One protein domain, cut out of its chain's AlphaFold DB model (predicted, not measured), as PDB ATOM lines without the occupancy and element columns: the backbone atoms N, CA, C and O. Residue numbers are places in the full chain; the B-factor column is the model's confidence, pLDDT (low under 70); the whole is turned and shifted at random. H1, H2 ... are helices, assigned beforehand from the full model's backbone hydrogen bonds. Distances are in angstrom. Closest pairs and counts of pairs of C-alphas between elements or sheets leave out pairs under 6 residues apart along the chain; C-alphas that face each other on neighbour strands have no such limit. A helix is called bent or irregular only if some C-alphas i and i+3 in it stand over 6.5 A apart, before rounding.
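What this domain is: This is residues 187 to 233 of the 239 residues of an uncharacterized protein of Baekduia soli (UniProt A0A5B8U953). Two helices, H1 and H2, make an open V, a splayed helical hairpin, and a shorter helix, H3, sits beyond H2 with its first part near the start of H2 and sticks out with residues 227 to 231, so that the three follow one another along the long axis with H2 in the middle. H1 and H3 make the two ends of this drawn-out shape, and they have no contact with each other. The printed part has 47 residues, with three named helices in the order H1, H2, H3 and no named strand; the class is all helix, with 34 residues in the helices. The whole is only just loose, close to compact, with a radius of gyration of the C-alphas of 11.7 A, and it is elongated, with spans of 37 by 19 by 13 A.

How they stand to each other: The printed part begins with H1, residues 187 to 199, which a tight link of four residues joins to H2, residues 204 to 215. H1 and H2 touch, with 5 pairs of C-alphas within 8 A; the closest are the C-alphas of Leu 198 and Ala 207, 5.7 A apart. H1 touches H2 with residues 195 to 199 alone, and H2 touches H1 with residues 207 to 211 alone. They run opposite ways at a steep tilt of 36 degrees, only just steep, and their centres are 12.9 A apart. H1 and H2 form a helical hairpin, two helices in succession that touch and run opposite ways. A short link of seven residues leads on to H3, residues 223 to 231. H2 and H3 are close but not clearly touching, with 1 pair of C-alphas within 8 A, those of Ala 205 and Val 225, 6.8 A apart. The lines of H2 and H3 are about perpendicular, at 75 degrees, and their centres are 14.2 A apart. H1 and H3 are apart. In H1, H2 and H3 every backbone O i to N i+4 pair is within hydrogen-bond range.

Where its parts are: H1 runs from Val 187, whose C-alpha is at (190.491, 179.683, 178.989), to Asp 199, with its C-alpha at (176.925, 180.379, 166.229); its 13 residues make it the longest helix by residues, and it measures 18.6 A from first to last C-alpha. Residues 200 to 203 follow, and then the 12 residues of H2 run from Pro 204, C-alpha at (169.929, 182.113, 166.365), to Leu 215, over 15.4 A. Residues 216 to 222 lie between H2 and H3. H3 has nine residues, from Gly 223 to Ala 231, and measures 12.1 A; its last C-alpha, that of Ala 231, is at (152.852, 181.093, 175.934). None of the three helices is bent or irregular. Residues 232 and 233 come after H3.

The domain as a whole: The two C-alphas farthest apart are those of Val 187 and Ala 231, at 37.8 A. The first and last printed C-alphas, those of Val 187 and Gly 233, are 37.2 A apart. Residues 227 to 233, of which 227 to 231 belong to H3, stand free. The printed part has no cut, and neither of its two links is long. In the full chain of 239 residues it covers residues 187 to 233. The mean pLDDT of the printed part is 73.2; it is 82 for H1, 73 for H2 and 69 for H3. Confidence is low, under 70, at residues 216 to 227, of which 223 to 227 belong to H3.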
ATOM      1  N   VAL A 187     191.876 180.036 178.637       88.50
ATOM      2  CA  VAL A 187     190.491 179.683 178.989       88.50
ATOM      3  C   VAL A 187     189.500 180.579 178.246       88.50
ATOM      4  O   VAL A 187     188.549 180.077 177.647       88.50
ATOM      5  N   ASP A 188     189.759 181.888 178.192       87.56
ATOM      6  CA  ASP A 188     188.928 182.827 177.436       87.56
ATOM      7  C   ASP A 188     188.914 182.478 175.934       87.56
ATOM      8  O   ASP A 188     187.891 182.627 175.268       87.56
ATOM      9  N   ALA A 189     190.027 181.984 175.380       86.06
ATOM     10  CA  ALA A 189     190.100 181.542 173.988       86.06
ATOM     11  C   ALA A 189     189.282 180.277 173.717       86.06
ATOM     12  O   ALA A 189     188.586 180.223 172.703       86.06
ATOM     13  N   ILE A 190     189.328 179.298 174.625       87.38
ATOM     14  CA  ILE A 190     188.498 178.089 174.544       87.38
ATOM     15  C   ILE A 190     187.019 178.480 174.582       87.38
ATOM     16  O   ILE A 190     186.255 178.041 173.725       87.38
ATOM     17  N   ARG A 191     186.632 179.365 175.509       84.06
ATOM     18  CA  ARG A 191     185.247 179.838 175.623       84.06
ATOM     19  C   ARG A 191     184.775 180.567 174.366       84.06
ATOM     20  O   ARG A 191     183.729 180.225 173.832       84.06
ATOM     21  N   ARG A 192     185.568 181.509 173.841       85.12
ATOM     22  CA  ARG A 192     185.241 182.204 172.581       85.12
ATOM     23  C   ARG A 192     185.105 181.238 171.410       85.12
ATOM     24  O   ARG A 192     184.226 181.421 170.578       85.12
ATOM     25  N   ARG A 193     185.968 180.218 171.336       84.56
ATOM     26  CA  ARG A 193     185.885 179.193 170.292       84.56
ATOM     27  C   ARG A 193     184.585 178.398 170.413       84.56
ATOM     28  O   ARG A 193     183.912 178.240 169.402       84.56
ATOM     29  N   ALA A 194     184.226 177.968 171.623       81.31
ATOM     30  CA  ALA A 194     182.971 177.265 171.881       81.31
ATOM     31  C   ALA A 194     181.751 178.120 171.492       81.31
ATOM     32  O   ALA A 194     180.875 177.643 170.776       81.31
ATOM     33  N   GLU A 195     181.734 179.401 171.874       77.75
ATOM     34  CA  GLU A 195     180.687 180.345 171.458       77.75
ATOM     35  C   GLU A 195     180.626 180.468 169.929       77.75
ATOM     36  O   GLU A 195     179.567 180.273 169.342       77.75
ATOM     37  N   SER A 196     181.767 180.677 169.262       77.69
ATOM     38  CA  SER A 196     181.802 180.804 167.798       77.69
ATOM     39  C   SER A 196     181.368 179.537 167.056       77.69
ATOM     40  O   SER A 196     180.780 179.634 165.984       77.69
ATOM     41  N   SER A 197     181.631 178.347 167.610       79.38
ATOM     42  CA  SER A 197     181.199 177.087 166.996       79.38
ATOM     43  C   SER A 197     179.697 176.858 167.117       79.38
ATOM     44  O   SER A 197     179.111 176.261 166.222       79.38
ATOM     45  N   LEU A 198     179.072 177.346 168.194       72.38
ATOM     46  CA  LEU A 198     177.621 177.256 168.370       72.38
ATOM     47  C   LEU A 198     176.885 178.221 167.431       72.38
ATOM     48  O   LEU A 198     175.804 177.898 166.950       72.38
ATOM     49  N   ASP A 199     177.499 179.364 167.121       70.56
ATOM     50  CA  ASP A 199     176.925 180.379 166.229       70.56
ATOM     51  C   ASP A 199     177.053 180.008 164.746       70.56
ATOM     52  O   ASP A 199     176.276 180.474 163.919       70.56
ATOM     53  N   GLY A 200     178.039 179.178 164.393       70.44
ATOM     54  CA  GLY A 200     178.363 178.851 163.002       70.44
ATOM     55  C   GLY A 200     177.488 177.779 162.346       70.44
ATOM     56  O   GLY A 200     177.619 177.577 161.142       70.44
ATOM     57  N   GLY A 201     176.634 177.078 163.100       70.12
ATOM     58  CA  GLY A 201     175.910 175.901 162.596       70.12
ATOM     59  C   GLY A 201     174.422 175.832 162.925       70.12
ATOM     60  O   GLY A 201     173.771 174.884 162.498       70.12
ATOM     61  N   LEU A 202     173.885 176.796 163.676       74.62
ATOM     62  CA  LEU A 202     172.507 176.761 164.163       74.62
ATOM     63  C   LEU A 202     171.804 178.110 163.951       74.62
ATOM     64  O   LEU A 202     172.425 179.160 164.134       74.62
ATOM     65  N   PRO A 203     170.502 178.103 163.617       78.62
ATOM     66  CA  PRO A 203     169.625 179.257 163.747       78.62
ATOM     67  C   PRO A 203     169.791 179.978 165.101       78.62
ATOM     68  O   PRO A 203     169.989 179.322 166.129       78.62
ATOM     69  N   PRO A 204     169.662 181.321 165.156       71.19
ATOM     70  CA  PRO A 204     169.929 182.113 166.365       71.19
ATOM     71  C   PRO A 204     169.165 181.662 167.622       71.19
ATOM     72  O   PRO A 204     169.703 181.725 168.728       71.19
ATOM     73  N   ALA A 205     167.931 181.185 167.447       70.31
ATOM     74  CA  ALA A 205     167.084 180.639 168.506       70.31
ATOM     75  C   ALA A 205     167.659 179.357 169.120       70.31
ATOM     76  O   ALA A 205     167.802 179.246 170.339       70.31
ATOM     77  N   GLU A 206     168.046 178.411 168.271       77.06
ATOM     78  CA  GLU A 206     168.586 177.111 168.669       77.06
ATOM     79  C   GLU A 206     169.980 177.258 169.284       77.06
ATOM     80  O   GLU A 206     170.270 176.641 170.308       77.06
ATOM     81  N   ALA A 207     170.807 178.155 168.736       74.25
ATOM     82  CA  ALA A 207     172.097 178.518 169.317       74.25
ATOM     83  C   ALA A 207     171.940 179.141 170.717       74.25
ATOM     84  O   ALA A 207     172.694 178.806 171.633       74.25
ATOM     85  N   GLY A 208     170.946 180.017 170.910       70.50
ATOM     86  CA  GLY A 208     170.618 180.605 172.212       70.50
ATOM     87  C   GLY A 208     170.206 179.553 173.245       70.50
ATOM     88  O   GLY A 208     170.735 179.545 174.357       70.50
ATOM     89  N   LEU A 209     169.338 178.615 172.855       74.94
ATOM     90  CA  LEU A 209     168.889 177.511 173.710       74.94
ATOM     91  C   LEU A 209     170.042 176.561 174.079       74.94
ATOM     92  O   LEU A 209     170.201 176.197 175.245       74.94
ATOM     93  N   LEU A 210     170.889 176.191 173.110       77.19
ATOM     94  CA  LEU A 210     172.060 175.345 173.352       77.19
ATOM     95  C   LEU A 210     173.098 176.031 174.241       77.19
ATOM     96  O   LEU A 210     173.677 175.374 175.104       77.19
ATOM     97  N   ARG A 211     173.303 177.347 174.097       73.00
ATOM     98  CA  ARG A 211     174.136 178.118 175.034       73.00
ATOM     99  C   ARG A 211     173.535 178.115 176.443       73.00
ATOM    100  O   ARG A 211     174.276 177.899 177.399       73.00
ATOM    101  N   GLY A 212     172.216 178.240 176.579       70.94
ATOM    102  CA  GLY A 212     171.516 178.055 177.854       70.94
ATOM    103  C   GLY A 212     171.796 176.690 178.488       70.94
ATOM    104  O   GLY A 212     172.279 176.612 179.613       70.94
ATOM    105  N   MET A 213     171.588 175.604 177.740       74.31
ATOM    106  CA  MET A 213     171.728 174.235 178.256       74.31
ATOM    107  C   MET A 213     173.178 173.808 178.525       74.31
ATOM    108  O   MET A 213     173.444 173.129 179.515       74.31
ATOM    109  N   VAL A 214     174.119 174.173 177.649       76.25
ATOM    110  CA  VAL A 214     175.515 173.702 177.715       76.25
ATOM    111  C   VAL A 214     176.395 174.640 178.535       76.25
ATOM    112  O   VAL A 214     177.308 174.186 179.225       76.25
ATOM    113  N   LEU A 215     176.141 175.949 178.466       70.00
ATOM    114  CA  LEU A 215     176.975 176.970 179.107       70.00
ATOM    115  C   LEU A 215     176.306 177.606 180.337       70.00
ATOM    116  O   LEU A 215     176.971 178.368 181.041       70.00
ATOM    117  N   GLY A 216     175.034 177.288 180.618       65.56
ATOM    118  CA  GLY A 216     174.254 177.932 181.681       65.56
ATOM    119  C   GLY A 216     173.976 179.408 181.382       65.56
ATOM    120  O   GLY A 216     174.035 180.242 182.286       65.56
ATOM    121  N   GLU A 217     173.819 179.756 180.098       66.25
ATOM    122  CA  GLU A 217     173.583 181.127 179.629       66.25
ATOM    123  C   GLU A 217     172.100 181.369 179.302       66.25
ATOM    124  O   GLU A 217     171.699 181.418 178.142       66.25
ATOM    125  N   ASP A 218     171.287 181.547 180.338       61.91
ATOM    126  CA  ASP A 218     169.818 181.647 180.259       61.91
ATOM    127  C   ASP A 218     169.346 182.930 179.536       61.91
ATOM    128  O   ASP A 218     168.254 183.020 178.980       61.91
ATOM    129  N   GLU A 219     170.212 183.942 179.508       58.00
ATOM    130  CA  GLU A 219     169.918 185.304 179.052       58.00
ATOM    131  C   GLU A 219     170.141 185.497 177.539       58.00
ATOM    132  O   GLU A 219     170.016 186.612 177.030       58.00
ATOM    133  N   ALA A 220     170.527 184.434 176.825       56.78
ATOM    134  CA  ALA A 220     170.801 184.448 175.388       56.78
ATOM    135  C   ALA A 220     169.600 184.028 174.519       56.78
ATOM    136  O   ALA A 220     169.739 184.011 173.294       56.78
ATOM    137  N   LEU A 221     168.449 183.691 175.116       59.50
ATOM    138  CA  LEU A 221     167.237 183.361 174.365       59.50
ATOM    139  C   LEU A 221     166.699 184.601 173.622       59.50
ATOM    140  O   LEU A 221     166.496 185.644 174.251       59.50
ATOM    141  N   PRO A 222     166.427 184.503 172.309       61.38
ATOM    142  CA  PRO A 222     165.678 185.522 171.580       61.38
ATOM    143  C   PRO A 222     164.307 185.800 172.218       61.38
ATOM    144  O   PRO A 222     163.697 184.914 172.821       61.38
ATOM    145  N   GLY A 223     163.846 187.052 172.140       61.84
ATOM    146  CA  GLY A 223     162.640 187.506 172.843       61.84
ATOM    147  C   GLY A 223     161.364 186.792 172.394       61.84
ATOM    148  O   GLY A 223     160.548 186.440 173.236       61.84
ATOM    149  N   ASP A 224     161.258 186.502 171.100       63.44
ATOM    150  CA  ASP A 224     160.217 185.679 170.476       63.44
ATOM    151  C   ASP A 224     160.180 184.262 171.059       63.44
ATOM    152  O   ASP A 224     159.134 183.791 171.489       63.44
ATOM    153  N   VAL A 225     161.339 183.624 171.217       67.62
ATOM    154  CA  VAL A 225     161.438 182.287 171.823       67.62
ATOM    155  C   VAL A 225     161.064 182.327 173.309       67.62
ATOM    156  O   VAL A 225     160.371 181.447 173.817       67.62
ATOM    157  N   ALA A 226     161.495 183.361 174.037       66.62
ATOM    158  CA  ALA A 226     161.120 183.547 175.439       66.62
ATOM    159  C   ALA A 226     159.612 183.808 175.614       66.62
ATOM    160  O   ALA A 226     159.039 183.435 176.644       66.62
ATOM    161  N   ASP A 227     158.986 184.462 174.635       68.12
ATOM    162  CA  ASP A 227     157.545 184.689 174.572       68.12
ATOM    163  C   ASP A 227     156.802 183.380 174.265       68.12
ATOM    164  O   ASP A 227     155.829 183.081 174.956       68.12
ATOM    165  N   ASP A 228     157.320 182.541 173.363       73.81
ATOM    166  CA  ASP A 228     156.784 181.206 173.060       73.81
ATOM    167  C   ASP A 228     156.850 180.265 174.271       73.81
ATOM    168  O   ASP A 228     155.866 179.606 174.613       73.81
ATOM    169  N   PHE A 229     157.967 180.249 175.008       70.19
ATOM    170  CA  PHE A 229     158.065 179.501 176.269       70.19
ATOM    171  C   PHE A 229     157.092 180.034 177.331       70.19
ATOM    172  O   PHE A 229     156.543 179.258 178.118       70.19
ATOM    173  N   ARG A 230     156.841 181.350 177.363       73.44
ATOM    174  CA  ARG A 230     155.816 181.945 178.234       73.44
ATOM    175  C   ARG A 230     154.407 181.538 177.805       73.44
ATOM    176  O   ARG A 230     153.613 181.186 178.677       73.44
ATOM    177  N   ALA A 231     154.123 181.528 176.505       77.38
ATOM    178  CA  ALA A 231     152.852 181.093 175.934       77.38
ATOM    179  C   ALA A 231     152.591 179.596 176.178       77.38
ATOM    180  O   ALA A 231     151.464 179.206 176.471       77.38
ATOM    181  N   ALA A 232     153.642 178.772 176.169       79.62
ATOM    182  CA  ALA A 232     153.587 177.343 176.478       79.62
ATOM    183  C   ALA A 232     153.495 177.023 177.987       79.62
ATOM    184  O   ALA A 232     153.532 175.856 178.375       79.62
ATOM    185  N   GLY A 233     153.407 178.029 178.869       71.12
ATOM    186  CA  GLY A 233     153.342 177.828 180.325       71.12
ATOM    187  C   GLY A 233     154.675 177.425 180.973       71.12
ATOM    188  O   GLY A 233     154.731 177.117 182.164       71.12
TER     189      GLY A 233